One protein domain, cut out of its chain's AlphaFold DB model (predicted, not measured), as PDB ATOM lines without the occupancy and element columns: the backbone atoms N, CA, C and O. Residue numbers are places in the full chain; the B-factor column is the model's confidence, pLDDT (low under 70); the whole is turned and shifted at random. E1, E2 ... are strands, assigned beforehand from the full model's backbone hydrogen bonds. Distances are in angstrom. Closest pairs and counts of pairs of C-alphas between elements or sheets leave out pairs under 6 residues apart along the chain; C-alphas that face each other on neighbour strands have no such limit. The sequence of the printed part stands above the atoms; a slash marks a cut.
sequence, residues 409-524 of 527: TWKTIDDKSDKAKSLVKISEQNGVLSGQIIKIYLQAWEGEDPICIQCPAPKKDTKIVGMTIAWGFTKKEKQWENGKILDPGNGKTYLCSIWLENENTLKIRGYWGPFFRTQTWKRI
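This is residues 409 to 524 of the 527 residues of an uncharacterized protein of Haliscomenobacter hydrossis (strain ATCC 27775 / DSM 1100 / LMG 10767 / O) (UniProt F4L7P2). Eight antiparallel strands, E1 to E8, go round in chain order and make a small closed barrel, with E8 back beside the short E1. A long loop, residues 441 to 467, between E3 and E4 reaches away from the barrel at one end of the longest axis, and the tip of the E4 and E5 hairpin, with both strands bending, lies at the other. The printed part has 116 residues, with no named helix and eight named strands, E1 to E8; the class is all strand. It is compact, with a radius of gyration of the C-alphas of 13.8 A, and spans 42 by 31 by 30 A.

Begin at the barrel, a meander, each strand the antiparallel neighbour of the one before. E1, residues 409 to 413, and E2, residues 420 to 429, form a hairpin at 144 degrees; look for N 410 and O 424, 2.8 A apart. E3, residues 432 to 440, is on the other side of E2 from E1, with N 427 and O 434 at 2.9 A. E4, residues 468 to 476, is beside residues 432 to 436 of E3, with N 435 and O 470 at 2.8 A. E5, residues 479 to 486, follows at 161 degrees to E4, with N 484 and O 471 at 2.9 A. E4 bends by 50 degrees at residue 472, and E5 by 76 degrees at residue 482. E6, residues 493 to 502, pairs with E5 through N 496 and O 483, 2.8 A. E7, residues 505 to 512, pairs with E6 through N 507 and O 499, 2.8 A. E8, residues 515 to 523, stands at 158 degrees to E7, with N 519 and O 508 at 2.8 A. The ring closes between E8 and E1 at 127 degrees, where N 411 and O 522 are 2.8 A apart and N 522 and O 411 are 2.9 A apart. Across the ring, E1 and E5 are apart, for instance, and so are E3 and E7.

Find C-alpha 409 at (-27.797, -48.625, -46.786), where E1 begins; it is 13.2 A long. E2 runs 26.9 A from C-alpha 420 at (-19.309, -54.373, -38.709), and E3 24.1 A. E4 measures 21.8 A, E5 19.2 A, E6 26.2 A and E7 23.1 A. E8 runs 26.5 A to C-alpha 523 at (-22.051, -46.345, -47.006).

The C-alphas of Trp 445 and Glu 477 are the two farthest apart, 43.2 A, while those of Thr 409 and Ile 524, first and last printed, are 5.7 A apart. The printed part has no cut. The link from E3 to E4, 27 residues, is long. The mean pLDDT of the printed part is 82.4; look for values under 70 at residues 415 to 417 and 442 to 449.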
ATOM      1  N   THR A 409     -28.212 -47.584 -47.737       86.75
ATOM      2  CA  THR A 409     -27.797 -48.625 -46.786       86.75
ATOM      3  C   THR A 409     -26.441 -48.301 -46.177       86.75
ATOM      4  O   THR A 409     -25.449 -48.114 -46.882       86.75
ATOM      5  N   TRP A 410     -26.392 -48.324 -44.851       89.81
ATOM      6  CA  TRP A 410     -25.234 -47.952 -44.057       89.81
ATOM      7  C   TRP A 410     -24.782 -49.113 -43.173       89.81
ATOM      8  O   TRP A 410     -25.592 -49.762 -42.515       89.81
ATOM      9  N   LYS A 411     -23.478 -49.378 -43.148       88.75
ATOM     10  CA  LYS A 411     -22.823 -50.342 -42.262       88.75
ATOM     11  C   LYS A 411     -22.404 -49.639 -40.975       88.75
ATOM     12  O   LYS A 411     -21.630 -48.684 -41.018       88.75
ATOM     13  N   THR A 412     -22.898 -50.120 -39.840       89.31
ATOM     14  CA  THR A 412     -22.542 -49.603 -38.513       89.31
ATOM     15  C   THR A 412     -21.276 -50.294 -38.019       89.31
ATOM     16  O   THR A 412     -21.206 -51.524 -38.083       89.31
ATOM     17  N   ILE A 413     -20.319 -49.547 -37.478       82.06
ATOM     18  CA  ILE A 413     -19.060 -50.093 -36.953       82.06
ATOM     19  C   ILE A 413     -19.101 -50.093 -35.422       82.06
ATOM     20  O   ILE A 413     -19.625 -49.164 -34.805       82.06
ATOM     21  N   ASP A 414     -18.615 -51.167 -34.808       75.25
ATOM     22  CA  ASP A 414     -18.406 -51.242 -33.369       75.25
ATOM     23  C   ASP A 414     -17.121 -50.503 -32.978       75.25
ATOM     24  O   ASP A 414     -16.025 -50.905 -33.356       75.25
ATOM     25  N   ASP A 415     -17.254 -49.438 -32.187       67.19
ATOM     26  CA  ASP A 415     -16.134 -48.544 -31.851       67.19
ATOM     27  C   ASP A 415     -15.001 -49.217 -31.043       67.19
ATOM     28  O   ASP A 415     -13.931 -48.631 -30.910       67.19
ATOM     29  N   LYS A 416     -15.218 -50.406 -30.455       68.38
ATOM     30  CA  LYS A 416     -14.189 -51.119 -29.670       68.38
ATOM     31  C   LYS A 416     -13.421 -52.139 -30.503       68.38
ATOM     32  O   LYS A 416     -12.241 -52.360 -30.259       68.38
ATOM     33  N   SER A 417     -14.114 -52.809 -31.416       68.81
ATOM     34  CA  SER A 417     -13.576 -53.928 -32.194       68.81
ATOM     35  C   SER A 417     -13.298 -53.588 -33.656       68.81
ATOM     36  O   SER A 417     -12.711 -54.413 -34.349       68.81
ATOM     37  N   ASP A 418     -13.744 -52.420 -34.122       72.06
ATOM     38  CA  ASP A 418     -13.704 -51.967 -35.519       72.06
ATOM     39  C   ASP A 418     -14.417 -52.920 -36.504       72.06
ATOM     40  O   ASP A 418     -14.225 -52.889 -37.719       72.06
ATOM     41  N   LYS A 419     -15.291 -53.794 -35.984       73.44
ATOM     42  CA  LYS A 419     -16.060 -54.756 -36.784       73.44
ATOM     43  C   LYS A 419     -17.425 -54.203 -37.165       73.44
ATOM     44  O   LYS A 419     -18.043 -53.426 -36.438       73.44
ATOM     45  N   ALA A 420     -17.939 -54.657 -38.305       77.88
ATOM     46  CA  ALA A 420     -19.309 -54.373 -38.709       77.88
ATOM     47  C   ALA A 420     -20.295 -54.993 -37.702       77.88
ATOM     48  O   ALA A 420     -20.222 -56.188 -37.437       77.88
ATOM     49  N   LYS A 421     -21.221 -54.190 -37.166       81.38
ATOM     50  CA  LYS A 421     -22.244 -54.617 -36.191       81.38
ATOM     51  C   LYS A 421     -23.601 -54.876 -36.849       81.38
ATOM     52  O   LYS A 421     -24.278 -55.849 -36.538       81.38
ATOM     53  N   SER A 422     -24.010 -54.022 -37.784       85.75
ATOM     54  CA  SER A 422     -25.296 -54.138 -38.478       85.75
ATOM     55  C   SER A 422     -25.302 -53.380 -39.805       85.75
ATOM     56  O   SER A 422     -24.422 -52.556 -40.071       85.75
ATOM     57  N   LEU A 423     -26.298 -53.669 -40.640       86.44
ATOM     58  CA  LEU A 423     -26.692 -52.844 -41.773       86.44
ATOM     59  C   LEU A 423     -28.012 -52.153 -41.439       86.44
ATOM     60  O   LEU A 423     -28.983 -52.809 -41.055       86.44
ATOM     61  N   VAL A 424     -28.050 -50.841 -41.637       90.00
ATOM     62  CA  VAL A 424     -29.220 -49.998 -41.407       90.00
ATOM     63  C   VAL A 424     -29.595 -49.318 -42.716       90.00
ATOM     64  O   VAL A 424     -28.771 -48.648 -43.337       90.00
ATOM     65  N   LYS A 425     -30.844 -49.495 -43.142       88.38
ATOM     66  CA  LYS A 425     -31.425 -48.770 -44.271       88.38
ATOM     67  C   LYS A 425     -32.025 -47.471 -43.752       88.38
ATOM     68  O   LYS A 425     -32.910 -47.503 -42.899       88.38
ATOM     69  N   ILE A 426     -31.517 -46.351 -44.250       89.62
ATOM     70  CA  ILE A 426     -32.062 -45.023 -44.002       89.62
ATOM     71  C   ILE A 426     -32.983 -44.651 -45.162       89.62
ATOM     72  O   ILE A 426     -32.585 -44.721 -46.328       89.62
ATOM     73  N   SER A 427     -34.204 -44.244 -44.832       85.69
ATOM     74  CA  SER A 427     -35.229 -43.834 -45.790       85.69
ATOM     75  C   SER A 427     -35.869 -42.525 -45.348       85.69
ATOM     76  O   SER A 427     -36.055 -42.290 -44.151       85.69
ATOM     77  N   GLU A 428     -36.216 -41.686 -46.315       83.56
ATOM     78  CA  GLU A 428     -36.956 -40.448 -46.100       83.56
ATOM     79  C   GLU A 428     -38.374 -40.610 -46.653       83.56
ATOM     80  O   GLU A 428     -38.576 -41.143 -47.741       83.56
ATOM     81  N   GLN A 429     -39.370 -40.184 -45.882       77.75
ATOM     82  CA  GLN A 429     -40.743 -40.044 -46.358       77.75
ATOM     83  C   GLN A 429     -41.294 -38.719 -45.843       77.75
ATOM     84  O   GLN A 429     -41.248 -38.452 -44.644       77.75
ATOM     85  N   ASN A 430     -41.816 -37.885 -46.747       71.62
ATOM     86  CA  ASN A 430     -42.416 -36.584 -46.424       71.62
ATOM     87  C   ASN A 430     -41.509 -35.674 -45.566       71.62
ATOM     88  O   ASN A 430     -41.979 -35.030 -44.631       71.62
ATOM     89  N   GLY A 431     -40.200 -35.646 -45.842       72.50
ATOM     90  CA  GLY A 431     -39.248 -34.822 -45.089       72.50
ATOM     91  C   GLY A 431     -38.860 -35.373 -43.714       72.50
ATOM     92  O   GLY A 431     -38.145 -34.697 -42.976       72.50
ATOM     93  N   VAL A 432     -39.317 -36.578 -43.351       77.81
ATOM     94  CA  VAL A 432     -38.962 -37.261 -42.101       77.81
ATOM     95  C   VAL A 432     -38.068 -38.450 -42.412       77.81
ATOM     96  O   VAL A 432     -38.432 -39.355 -43.163       77.81
ATOM     97  N   LEU A 433     -36.895 -38.465 -41.788       84.44
ATOM     98  CA  LEU A 433     -35.927 -39.540 -41.944       84.44
ATOM     99  C   LEU A 433     -36.158 -40.635 -40.894       84.44
ATOM    100  O   LEU A 433     -36.423 -40.369 -39.717       84.44
ATOM    101  N   SER A 434     -36.053 -41.886 -41.336       86.44
ATOM    102  CA  SER A 434     -36.164 -43.081 -40.502       86.44
ATOM    103  C   SER A 434     -35.068 -44.090 -40.838       86.44
ATOM    104  O   SER A 434     -34.527 -44.093 -41.942       86.44
ATOM    105  N   GLY A 435     -34.719 -44.937 -39.870       89.69
ATOM    106  CA  GLY A 435     -33.693 -45.962 -40.014       89.69
ATOM    107  C   GLY A 435     -34.161 -47.317 -39.514       89.69
ATOM    108  O   GLY A 435     -34.588 -47.438 -38.364       89.69
ATOM    109  N   GLN A 436     -34.052 -48.335 -40.364       90.31
ATOM    110  CA  GLN A 436     -34.444 -49.713 -40.077       90.31
ATOM    111  C   GLN A 436     -33.236 -50.645 -40.158       90.31
ATOM    112  O   GLN A 436     -32.480 -50.604 -41.130       90.31
ATOM    113  N   ILE A 437     -33.053 -51.508 -39.159       87.25
ATOM    114  CA  ILE A 437     -32.029 -52.558 -39.220       87.25
ATOM    115  C   ILE A 437     -32.466 -53.588 -40.261       87.25
ATOM    116  O   ILE A 437     -33.519 -54.198 -40.116       87.25
ATOM    117  N   ILE A 438     -31.651 -53.812 -41.288       82.81
ATOM    118  CA  ILE A 438     -31.914 -54.830 -42.321       82.81
ATOM    119  C   ILE A 438     -31.065 -56.089 -42.134       82.81
ATOM    120  O   ILE A 438     -31.408 -57.146 -42.655       82.81
ATOM    121  N   LYS A 439     -29.954 -55.987 -41.396       79.94
ATOM    122  CA  LYS A 439     -29.082 -57.118 -41.068       79.94
ATOM    123  C   LYS A 439     -28.307 -56.838 -39.790       79.94
ATOM    124  O   LYS A 439     -27.878 -55.709 -39.576       79.94
ATOM    125  N   ILE A 440     -28.060 -57.868 -38.989       79.75
ATOM    126  CA  ILE A 440     -27.111 -57.822 -37.874       79.75
ATOM    127  C   ILE A 440     -25.964 -58.767 -38.208       79.75
ATOM    128  O   ILE A 440     -26.177 -59.872 -38.707       79.75
ATOM    129  N   TYR A 441     -24.741 -58.308 -37.981       76.00
ATOM    130  CA  TYR A 441     -23.554 -59.138 -38.104       76.00
ATOM    131  C   TYR A 441     -23.335 -59.839 -36.771       76.00
ATOM    132  O   TYR A 441     -22.615 -59.347 -35.907       76.00
ATOM    133  N   LEU A 442     -24.019 -60.967 -36.617       62.38
ATOM    134  CA  LEU A 442     -23.856 -61.837 -35.466       62.38
ATOM    135  C   LEU A 442     -22.526 -62.573 -35.568       62.38
ATOM    136  O   LEU A 442     -22.098 -62.997 -36.647       62.38
ATOM    137  N   GLN A 443     -21.865 -62.719 -34.432       56.34
ATOM    138  CA  GLN A 443     -20.777 -63.667 -34.303       56.34
ATOM    139  C   GLN A 443     -21.337 -65.091 -34.377       56.34
ATOM    140  O   GLN A 443     -22.500 -65.331 -34.063       56.34
ATOM    141  N   ALA A 444     -20.503 -66.060 -34.760       39.88
ATOM    142  CA  ALA A 444     -20.937 -67.447 -34.969       39.88
ATOM    143  C   ALA A 444     -21.622 -68.090 -33.741       39.88
ATOM    144  O   ALA A 444     -22.305 -69.099 -33.887       39.88
ATOM    145  N   TRP A 445     -21.430 -67.514 -32.549       41.41
ATOM    146  CA  TRP A 445     -21.996 -67.972 -31.282       41.41
ATOM    147  C   TRP A 445     -23.237 -67.186 -30.811       41.41
ATOM    148  O   TRP A 445     -23.737 -67.451 -29.726       41.41
ATOM    149  N   GLU A 446     -23.720 -66.191 -31.558       42.91
ATOM    150  CA  GLU A 446     -24.848 -65.337 -31.133       42.91
ATOM    151  C   GLU A 446     -26.212 -65.812 -31.671       42.91
ATOM    152  O   GLU A 446     -27.209 -65.114 -31.517       42.91
ATOM    153  N   GLY A 447     -26.273 -67.010 -32.266       56.09
ATOM    154  CA  GLY A 447     -27.524 -67.632 -32.714       56.09
ATOM    155  C   GLY A 447     -28.160 -66.966 -33.942       56.09
ATOM    156  O   GLY A 447     -27.470 -66.416 -34.805       56.09
ATOM    157  N   GLU A 448     -29.486 -67.080 -34.059       59.06
ATOM    158  CA  GLU A 448     -30.292 -66.380 -35.075       59.06
ATOM    159  C   GLU A 448     -30.742 -64.989 -34.576       59.06
ATOM    160  O   GLU A 448     -30.508 -64.634 -33.426       59.06
ATOM    161  N   ASP A 449     -31.371 -64.191 -35.452       63.97
ATOM    162  CA  ASP A 449     -31.725 -62.777 -35.232       63.97
ATOM    163  C   ASP A 449     -32.201 -62.468 -33.793       63.97
ATOM    164  O   ASP A 449     -33.305 -62.880 -33.417       63.97
ATOM    165  N   PRO A 450     -31.430 -61.702 -32.995       76.19
ATOM    166  CA  PRO A 450     -31.767 -61.451 -31.602       76.19
ATOM    167  C   PRO A 450     -33.079 -60.672 -31.480       76.19
ATOM    168  O   PRO A 450     -33.388 -59.794 -32.297       76.19
ATOM    169  N   ILE A 451     -33.844 -60.977 -30.434       81.94
ATOM    170  CA  ILE A 451     -35.020 -60.204 -30.026       81.94
ATOM    171  C   ILE A 451     -34.617 -59.132 -29.012       81.94
ATOM    172  O   ILE A 451     -33.708 -59.325 -28.204       81.94
ATOM    173  N   CYS A 452     -35.286 -57.981 -29.036       80.00
ATOM    174  CA  CYS A 452     -34.969 -56.906 -28.105       80.00
ATOM    175  C   CYS A 452     -35.701 -57.075 -26.765       80.00
ATOM    176  O   CYS A 452     -36.780 -56.519 -26.558       80.00
ATOM    177  N   ILE A 453     -35.090 -57.805 -25.831       82.44
ATOM    178  CA  ILE A 453     -35.657 -58.069 -24.492       82.44
ATOM    179  C   ILE A 453     -35.726 -56.787 -23.643       82.44
ATOM    180  O   ILE A 453     -36.662 -56.580 -22.871       82.44
ATOM    181  N   GLN A 454     -34.733 -55.904 -23.789       81.00
ATOM    182  CA  GLN A 454     -34.623 -54.673 -22.996       81.00
ATOM    183  C   GLN A 454     -35.409 -53.496 -23.590       81.00
ATOM    184  O   GLN A 454     -35.543 -52.460 -22.939       81.00
ATOM    185  N   CYS A 455     -35.925 -53.624 -24.817       84.62
ATOM    186  CA  CYS A 455     -36.655 -52.541 -25.464       84.62
ATOM    187  C   CYS A 455     -37.991 -52.254 -24.759       84.62
ATOM    188  O   CYS A 455     -38.661 -53.177 -24.301       84.62
ATOM    189  N   PRO A 456     -38.443 -50.990 -24.730       81.19
ATOM    190  CA  PRO A 456     -39.797 -50.660 -24.303       81.19
ATOM    191  C   PRO A 456     -40.843 -51.148 -25.320       81.19
ATOM    192  O   PRO A 456     -40.560 -51.313 -26.513       81.19
ATOM    193  N   ALA A 457     -42.082 -51.347 -24.863       78.62
ATOM    194  CA  ALA A 457     -43.211 -51.644 -25.743       78.62
ATOM    195  C   ALA A 457     -43.416 -50.507 -26.775       78.62
ATOM    196  O   ALA A 457     -43.213 -49.339 -26.435       78.62
ATOM    197  N   PRO A 458     -43.796 -50.809 -28.033       81.88
ATOM    198  CA  PRO A 458     -44.168 -52.123 -28.575       81.88
ATOM    199  C   PRO A 458     -42.983 -52.947 -29.115       81.88
ATOM    200  O   PRO A 458     -43.192 -53.973 -29.748       81.88
ATOM    201  N   LYS A 459     -41.738 -52.497 -28.920       85.12
ATOM    202  CA  LYS A 459     -40.540 -53.133 -29.497       85.12
ATOM    203  C   LYS A 459     -39.949 -54.235 -28.612       85.12
ATOM    204  O   LYS A 459     -39.051 -54.948 -29.060       85.12
ATOM    205  N   LYS A 460     -40.443 -54.378 -27.383       81.62
ATOM    206  CA  LYS A 460     -40.069 -55.461 -26.472       81.62
ATOM    207  C   LYS A 460     -40.394 -56.818 -27.092       81.62
ATOM    208  O   LYS A 460     -41.454 -56.967 -27.688       81.62
ATOM    209  N   ASP A 461     -39.482 -57.775 -26.954       82.25
ATOM    210  CA  ASP A 461     -39.658 -59.162 -27.403       82.25
ATOM    211  C   ASP A 461     -39.915 -59.291 -28.921       82.25
ATOM    212  O   ASP A 461     -40.407 -60.303 -29.413       82.25
ATOM    213  N   THR A 462     -39.540 -58.263 -29.695       80.81
ATOM    214  CA  THR A 462     -39.596 -58.278 -31.164       80.81
ATOM    215  C   THR A 462     -38.205 -58.439 -31.766       80.81
ATOM    216  O   THR A 462     -37.203 -58.041 -31.164       80.81
ATOM    217  N   LYS A 463     -38.132 -59.019 -32.971       83.06
ATOM    218  CA  LYS A 463     -36.875 -59.186 -33.712       83.06
ATOM    219  C   LYS A 463     -36.203 -57.836 -33.954       83.06
ATOM    220  O   LYS A 463     -36.847 -56.874 -34.366       83.06
ATOM    221  N   ILE A 464     -34.892 -57.786 -33.733       83.88
ATOM    222  CA  ILE A 464     -34.095 -56.583 -33.989       83.88
ATOM    223  C   ILE A 464     -33.929 -56.363 -35.499       83.88
ATOM    224  O   ILE A 464     -33.984 -55.225 -35.965       83.88
ATOM    225  N   VAL A 465     -33.796 -57.429 -36.293       84.31
ATOM    226  CA  VAL A 465     -33.863 -57.323 -37.759       84.31
ATOM    227  C   VAL A 465     -35.282 -56.929 -38.178       84.31
ATOM    228  O   VAL A 465     -36.261 -57.532 -37.752       84.31
ATOM    229  N   GLY A 466     -35.389 -55.889 -39.003       80.06
ATOM    230  CA  GLY A 466     -36.644 -55.237 -39.376       80.06
ATOM    231  C   GLY A 466     -37.094 -54.149 -38.395       80.06
ATOM    232  O   GLY A 466     -38.061 -53.440 -38.674       80.06
ATOM    233  N   MET A 467     -36.405 -53.948 -37.269       85.00
ATOM    234  CA  MET A 467     -36.786 -52.922 -36.302       85.00
ATOM    235  C   MET A 467     -36.389 -51.525 -36.790       85.00
ATOM    236  O   MET A 467     -35.224 -51.259 -37.095       85.00
ATOM    237  N   THR A 468     -37.346 -50.593 -36.802       89.69
ATOM    238  CA  THR A 468     -37.043 -49.159 -36.910       89.69
ATOM    239  C   THR A 468     -36.352 -48.706 -35.631       89.69
ATOM    240  O   THR A 468     -36.974 -48.714 -34.565       89.69
ATOM    241  N   ILE A 469     -35.083 -48.330 -35.731       92.56
ATOM    242  CA  ILE A 469     -34.268 -47.881 -34.600       92.56
ATOM    243  C   ILE A 469     -34.048 -46.378 -34.592       92.56
ATOM    244  O   ILE A 469     -33.710 -45.853 -33.547       92.56
ATOM    245  N   ALA A 470     -34.252 -45.682 -35.708       91.75
ATOM    246  CA  ALA A 470     -34.042 -44.242 -35.803       91.75
ATOM    247  C   ALA A 470     -35.283 -43.579 -36.419       91.75
ATOM    248  O   ALA A 470     -35.819 -44.096 -37.400       91.75
ATOM    249  N   TRP A 471     -35.773 -42.480 -35.842       91.25
ATOM    250  CA  TRP A 471     -36.976 -41.790 -36.330       91.25
ATOM    251  C   TRP A 471     -37.050 -40.323 -35.892       91.25
ATOM    252  O   TRP A 471     -36.367 -39.903 -34.959       91.25
ATOM    253  N   GLY A 472     -37.943 -39.564 -36.533       81.44
ATOM    254  CA  GLY A 472     -38.340 -38.224 -36.088       81.44
ATOM    255  C   GLY A 472     -37.312 -37.127 -36.358       81.44
ATOM    256  O   GLY A 472     -37.349 -36.094 -35.702       81.44
ATOM    257  N   PHE A 473     -36.383 -37.348 -37.287       85.50
ATOM    258  CA  PHE A 473     -35.397 -36.336 -37.644       85.50
ATOM    259  C   PHE A 473     -36.009 -35.259 -38.535       85.50
ATOM    260  O   PHE A 473     -36.730 -35.570 -39.484       85.50
ATOM    261  N   THR A 474     -35.629 -34.011 -38.279       80.94
ATOM    262  CA  THR A 474     -35.993 -32.846 -39.090       80.94
ATOM    263  C   THR A 474     -34.760 -32.272 -39.777       80.94
ATOM    264  O   THR A 474     -33.728 -32.071 -39.127       80.94
ATOM    265  N   LYS A 475     -34.863 -31.995 -41.080       81.75
ATOM    266  CA  LYS A 475     -33.767 -31.430 -41.876       81.75
ATOM    267  C   LYS A 475     -33.452 -29.998 -41.443       81.75
ATOM    268  O   LYS A 475     -34.344 -29.156 -41.375       81.75
ATOM    269  N   LYS A 476     -32.173 -29.714 -41.205       80.75
ATOM    270  CA  LYS A 476     -31.642 -28.383 -40.902       80.75
ATOM    271  C   LYS A 476     -30.318 -28.197 -41.640       80.75
ATOM    272  O   LYS A 476     -29.291 -28.750 -41.254       80.75
ATOM    273  N   GLU A 477     -30.356 -27.438 -42.731       78.06
ATOM    274  CA  GLU A 477     -29.211 -27.221 -43.626       78.06
ATOM    275  C   GLU A 477     -28.577 -28.539 -44.124       78.06
ATOM    276  O   GLU A 477     -29.197 -29.267 -44.902       78.06
ATOM    277  N   LYS A 478     -27.345 -28.846 -43.686       75.19
ATOM    278  CA  LYS A 478     -26.561 -30.040 -44.054       75.19
ATOM    279  C   LYS A 478     -26.666 -31.185 -43.036       75.19
ATOM    280  O   LYS A 478     -25.967 -32.189 -43.169       75.19
ATOM    281  N   GLN A 479     -27.517 -31.044 -42.024       86.38
ATOM    282  CA  GLN A 479     -27.681 -32.012 -40.945       86.38
ATOM    283  C   GLN A 479     -29.157 -32.275 -40.629       86.38
ATOM    284  O   GLN A 479     -30.064 -31.573 -41.071       86.38
ATOM    285  N   TRP A 480     -29.392 -33.331 -39.869       88.81
ATOM    286  CA  TRP A 480     -30.696 -33.799 -39.433       88.81
ATOM    287  C   TRP A 480     -30.692 -33.825 -37.909       88.81
ATOM    288  O   TRP A 480     -29.886 -34.529 -37.305       88.81
ATOM    289  N   GLU A 481     -31.559 -33.037 -37.282       88.00
ATOM    290  CA  GLU A 481     -31.596 -32.849 -35.825       88.00
ATOM    291  C   GLU A 481     -32.913 -33.362 -35.229       88.00
ATOM    292  O   GLU A 481     -33.836 -33.734 -35.954       88.00
ATOM    293  N   ASN A 482     -32.990 -33.369 -33.893       85.81
ATOM    294  CA  ASN A 482     -34.174 -33.703 -33.087       85.81
ATOM    295  C   ASN A 482     -34.711 -35.133 -33.235       85.81
ATOM    296  O   ASN A 482     -35.751 -35.463 -32.661       85.81
ATOM    297  N   GLY A 483     -33.998 -35.998 -33.951       89.81
ATOM    298  CA  GLY A 483     -34.387 -37.389 -34.062       89.81
ATOM    299  C   GLY A 483     -34.109 -38.165 -32.786       89.81
ATOM    300  O   GLY A 483     -33.437 -37.713 -31.857       89.81
ATOM    301  N   LYS A 484     -34.637 -39.380 -32.754       91.31
ATOM    302  CA  LYS A 484     -34.409 -40.347 -31.689       91.31
ATOM    303  C   LYS A 484     -33.789 -41.600 -32.277       91.31
ATOM    304  O   LYS A 484     -34.146 -41.999 -33.385       91.31
ATOM    305  N   ILE A 485     -32.882 -42.212 -31.524       92.62
ATOM    306  CA  ILE A 485     -32.307 -43.513 -31.851       92.62
ATOM    307  C   ILE A 485     -32.413 -44.462 -30.656       92.62
ATOM    308  O   ILE A 485     -32.047 -44.109 -29.538       92.62
ATOM    309  N   LEU A 486     -32.942 -45.654 -30.890       90.12
ATOM    310  CA  LEU A 486     -33.016 -46.755 -29.940       90.12
ATOM    311  C   LEU A 486     -31.776 -47.631 -30.107       90.12
ATOM    312  O   LEU A 486     -31.497 -48.071 -31.219       90.12
ATOM    313  N   ASP A 487     -31.070 -47.914 -29.014       87.44
ATOM    314  CA  ASP A 487     -30.045 -48.958 -28.978       87.44
ATOM    315  C   ASP A 487     -30.690 -50.279 -28.524       87.44
ATOM    316  O   ASP A 487     -31.015 -50.426 -27.342       87.44
ATOM    317  N   PRO A 488     -30.882 -51.264 -29.422       84.38
ATOM    318  CA  PRO A 488     -31.507 -52.530 -29.054       84.38
ATOM    319  C   PRO A 488     -30.686 -53.344 -28.045       84.38
ATOM    320  O   PRO A 488     -31.231 -54.216 -27.379       84.38
ATOM    321  N   GLY A 489     -29.383 -53.066 -27.911       79.75
ATOM    322  CA  GLY A 489     -28.514 -53.774 -26.972       79.75
ATOM    323  C   GLY A 489     -28.764 -53.409 -25.509       79.75
ATOM    324  O   GLY A 489     -28.446 -54.202 -24.628       79.75
ATOM    325  N   ASN A 490     -29.328 -52.227 -25.240       81.06
ATOM    326  CA  ASN A 490     -29.642 -51.779 -23.881       81.06
ATOM    327  C   ASN A 490     -31.083 -51.260 -23.699       81.06
ATOM    328  O   ASN A 490     -31.458 -50.835 -22.607       81.06
ATOM    329  N   GLY A 491     -31.876 -51.233 -24.776       83.25
ATOM    330  CA  GLY A 491     -33.261 -50.768 -24.781       83.25
ATOM    331  C   GLY A 491     -33.453 -49.258 -24.612       83.25
ATOM    332  O   GLY A 491     -34.593 -48.790 -24.568       83.25
ATOM    333  N   LYS A 492     -32.380 -48.467 -24.511       86.12
ATOM    334  CA  LYS A 492     -32.461 -47.025 -24.263       86.12
ATOM    335  C   LYS A 492     -32.602 -46.249 -25.562       86.12
ATOM    336  O   LYS A 492     -32.014 -46.580 -26.589       86.12
ATOM    337  N   THR A 493     -33.383 -45.176 -25.487       89.62
ATOM    338  CA  THR A 493     -33.566 -44.225 -26.584       89.62
ATOM    339  C   THR A 493     -32.800 -42.943 -26.287       89.62
ATOM    340  O   THR A 493     -32.905 -42.397 -25.190       89.62
ATOM    341  N   TYR A 494     -32.064 -42.451 -27.276       90.06
ATOM    342  CA  TYR A 494     -31.237 -41.254 -27.196       90.06
ATOM    343  C   TYR A 494     -31.734 -40.204 -28.186       90.06
ATOM    344  O   TYR A 494     -32.176 -40.547 -29.283       90.06
ATOM    345  N   LEU A 495     -31.633 -38.926 -27.816       91.44
ATOM    346  CA  LEU A 495     -31.755 -37.838 -28.788       91.44
ATOM    347  C   LEU A 495     -30.565 -37.897 -29.735       91.44
ATOM    348  O   LEU A 495     -29.456 -38.214 -29.305       91.44
ATOM    349  N   CYS A 496     -30.797 -37.622 -31.011       92.06
ATOM    350  CA  CYS A 496     -29.829 -37.909 -32.048       92.06
ATOM    351  C   CYS A 496     -29.761 -36.811 -33.111       92.06
ATOM    352  O   CYS A 496     -30.788 -36.312 -33.574       92.06
ATOM    353  N   SER A 497     -28.538 -36.521 -33.554       90.81
ATOM    354  CA  SER A 497     -28.263 -35.741 -34.766       90.81
ATOM    355  C   SER A 497     -27.500 -36.586 -35.782       90.81
ATOM    356  O   SER A 497     -26.671 -37.414 -35.399       90.81
ATOM    357  N   ILE A 498     -27.771 -36.373 -37.068       93.12
ATOM    358  CA  ILE A 498     -27.164 -37.102 -38.184       93.12
ATOM    359  C   ILE A 498     -26.627 -36.110 -39.211       93.12
ATOM    360  O   ILE A 498     -27.333 -35.188 -39.614       93.12
ATOM    361  N   TRP A 499     -25.396 -36.308 -39.674       91.44
ATOM    362  CA  TRP A 499     -24.827 -35.526 -40.771       91.44
ATOM    363  C   TRP A 499     -23.861 -36.364 -41.601       91.44
ATOM    364  O   TRP A 499     -23.279 -37.342 -41.123       91.44
ATOM    365  N   LEU A 500     -23.686 -35.977 -42.860       90.25
ATOM    366  CA  LEU A 500     -22.658 -36.556 -43.717       90.25
ATOM    367  C   LEU A 500     -21.331 -35.857 -43.453       90.25
ATOM    368  O   LEU A 500     -21.241 -34.634 -43.522       90.25
ATOM    369  N   GLU A 501     -20.300 -36.646 -43.177       89.56
ATOM    370  CA  GLU A 501     -18.915 -36.166 -43.178       89.56
ATOM    371  C   GLU A 501     -18.367 -36.132 -44.611       89.56
ATOM    372  O   GLU A 501     -17.653 -35.212 -44.993       89.56
ATOM    373  N   ASN A 502     -18.738 -37.127 -45.419       86.69
ATOM    374  CA  ASN A 502     -18.510 -37.185 -46.861       86.69
ATOM    375  C   ASN A 502     -19.546 -38.125 -47.496       86.69
ATOM    376  O   ASN A 502     -20.334 -38.752 -46.788       86.69
ATOM    377  N   GLU A 503     -19.517 -38.272 -48.822       80.44
ATOM    378  CA  GLU A 503     -20.467 -39.111 -49.564       80.44
ATOM    379  C   GLU A 503     -20.569 -40.546 -49.031       80.44
ATOM    380  O   GLU A 503     -21.640 -41.136 -49.104       80.44
ATOM    381  N   ASN A 504     -19.505 -41.099 -48.435       85.06
ATOM    382  CA  ASN A 504     -19.450 -42.490 -47.975       85.06
ATOM    383  C   ASN A 504     -19.440 -42.646 -46.447       85.06
ATOM    384  O   ASN A 504     -19.341 -43.772 -45.954       85.06
ATOM    385  N   THR A 505     -19.523 -41.551 -45.688       88.88
ATOM    386  CA  THR A 505     -19.376 -41.573 -44.229       88.88
ATOM    387  C   THR A 505     -20.465 -40.746 -43.560       88.88
ATOM    388  O   THR A 505     -20.514 -39.524 -43.701       88.88
ATOM    389  N   LEU A 506     -21.309 -41.430 -42.790       92.56
ATOM    390  CA  LEU A 506     -22.384 -40.835 -42.005       92.56
ATOM    391  C   LEU A 506     -21.991 -40.805 -40.531       92.56
ATOM    392  O   LEU A 506     -21.525 -41.802 -39.977       92.56
ATOM    393  N   LYS A 507     -22.188 -39.657 -39.888       92.94
ATOM    394  CA  LYS A 507     -21.977 -39.478 -38.453       92.94
ATOM    395  C   LYS A 507     -23.317 -39.408 -37.754       92.94
ATOM    396  O   LYS A 507     -24.216 -38.691 -38.187       92.94
ATOM    397  N   ILE A 508     -23.425 -40.154 -36.664       92.69
ATOM    398  CA  ILE A 508     -24.634 -40.246 -35.849       92.69
ATOM    399  C   ILE A 508     -24.229 -39.966 -34.418       92.69
ATOM    400  O   ILE A 508     -23.446 -40.713 -33.831       92.69
ATOM    401  N   ARG A 509     -24.731 -38.872 -33.855       91.88
ATOM    402  CA  ARG A 509     -24.421 -38.463 -32.488       91.88
ATOM    403  C   ARG A 509     -25.630 -38.642 -31.597       91.88
ATOM    404  O   ARG A 509     -26.618 -37.946 -31.790       91.88
ATOM    405  N   GLY A 510     -25.511 -39.534 -30.617       91.25
ATOM    406  CA  GLY A 510     -26.483 -39.715 -29.545       91.25
ATOM    407  C   GLY A 510     -26.127 -38.863 -28.326       91.25
ATOM    408  O   GLY A 510     -24.957 -38.795 -27.941       91.25
ATOM    409  N   TYR A 511     -27.129 -38.242 -27.712       86.56
ATOM    410  CA  TYR A 511     -26.996 -37.396 -26.527       86.56
ATOM    411  C   TYR A 511     -27.647 -38.048 -25.302       86.56
ATOM    412  O   TYR A 511     -28.734 -38.626 -25.389       86.56
ATOM    413  N   TRP A 512     -26.998 -37.911 -24.146       83.75
ATOM    414  CA  TRP A 512     -27.530 -38.248 -22.828       83.75
ATOM    415  C   TRP A 512     -27.199 -37.111 -21.852       83.75
ATOM    416  O   TRP A 512     -26.104 -37.043 -21.288       83.75
ATOM    417  N   GLY A 513     -28.137 -36.173 -21.700       81.06
ATOM    418  CA  GLY A 513     -27.911 -34.944 -20.938       81.06
ATOM    419  C   GLY A 513     -26.762 -34.114 -21.537       81.06
ATOM    420  O   GLY A 513     -26.795 -33.853 -22.740       81.06
ATOM    421  N   PRO A 514     -25.744 -33.712 -20.745       82.06
ATOM    422  CA  PRO A 514     -24.596 -32.950 -21.247       82.06
ATOM    423  C   PRO A 514     -23.578 -33.812 -22.014       82.06
ATOM    424  O   PRO A 514     -22.663 -33.278 -22.638       82.06
ATOM    425  N   PHE A 515     -23.706 -35.141 -21.968       86.12
ATOM    426  CA  PHE A 515     -22.775 -36.067 -22.604       86.12
ATOM    427  C   PHE A 515     -23.265 -36.479 -23.989       86.12
ATOM    428  O   PHE A 515     -24.465 -36.620 -24.234       86.12
ATOM    429  N   PHE A 516     -22.327 -36.736 -24.898       89.56
ATOM    430  CA  PHE A 516     -22.633 -37.236 -26.233       89.56
ATOM    431  C   PHE A 516     -21.634 -38.300 -26.675       89.56
ATOM    432  O   PHE A 516     -20.480 -38.319 -26.247       89.56
ATOM    433  N   ARG A 517     -22.073 -39.168 -27.585       88.00
ATOM    434  CA  ARG A 517     -21.215 -40.118 -28.300       88.00
ATOM    435  C   ARG A 517     -21.528 -40.042 -29.784       88.00
ATOM    436  O   ARG A 517     -22.694 -40.005 -30.160       88.00
ATOM    437  N   THR A 518     -20.491 -40.026 -30.618       89.81
ATOM    438  CA  THR A 518     -20.639 -40.030 -32.081       89.81
ATOM    439  C   THR A 518     -20.181 -41.371 -32.634       89.81
ATOM    440  O   THR A 518     -19.049 -41.767 -32.386       89.81
ATOM    441  N   GLN A 519     -21.044 -42.037 -33.393       89.25
ATOM    442  CA  GLN A 519     -20.732 -43.257 -34.126       89.25
ATOM    443  C   GLN A 519     -20.530 -42.941 -35.610       89.25
ATOM    444  O   GLN A 519     -21.171 -42.043 -36.165       89.25
ATOM    445  N   THR A 520     -19.641 -43.696 -36.255       89.19
ATOM    446  CA  THR A 520     -19.372 -43.585 -37.693       89.19
ATOM    447  C   THR A 520     -19.987 -44.762 -38.434       89.19
ATOM    448  O   THR A 520     -19.728 -45.918 -38.103       89.19
ATOM    449  N   TRP A 521     -20.804 -44.477 -39.444       92.25
ATOM    450  CA  TRP A 521     -21.379 -45.475 -40.339       92.25
ATOM    451  C   TRP A 521     -20.811 -45.297 -41.749       92.25
ATOM    452  O   TRP A 521     -20.593 -44.176 -42.214       92.25
ATOM    453  N   LYS A 522     -20.562 -46.410 -42.440       89.56
ATOM    454  CA  LYS A 522     -19.981 -46.428 -43.790       89.56
ATOM    455  C   LYS A 522     -21.033 -46.794 -44.822       89.56
ATOM    456  O   LYS A 522     -21.783 -47.749 -44.618       89.56
ATOM    457  N   ARG A 523     -21.105 -46.047 -45.925       87.06
ATOM    458  CA  ARG A 523     -22.051 -46.345 -47.006       87.06
ATOM    459  C   ARG A 523     -21.691 -47.683 -47.632       87.06
ATOM    460  O   ARG A 523     -20.524 -47.942 -47.914       87.06
ATOM    461  N   ILE A 524     -22.696 -48.510 -47.887       78.62
ATOM    462  CA  ILE A 524     -22.529 -49.630 -48.804       78.62
ATOM    463  C   ILE A 524     -22.834 -49.125 -50.210       78.62
ATOM    464  O   ILE A 524     -23.992 -48.830 -50.506       78.62
TER     465      ILE A 524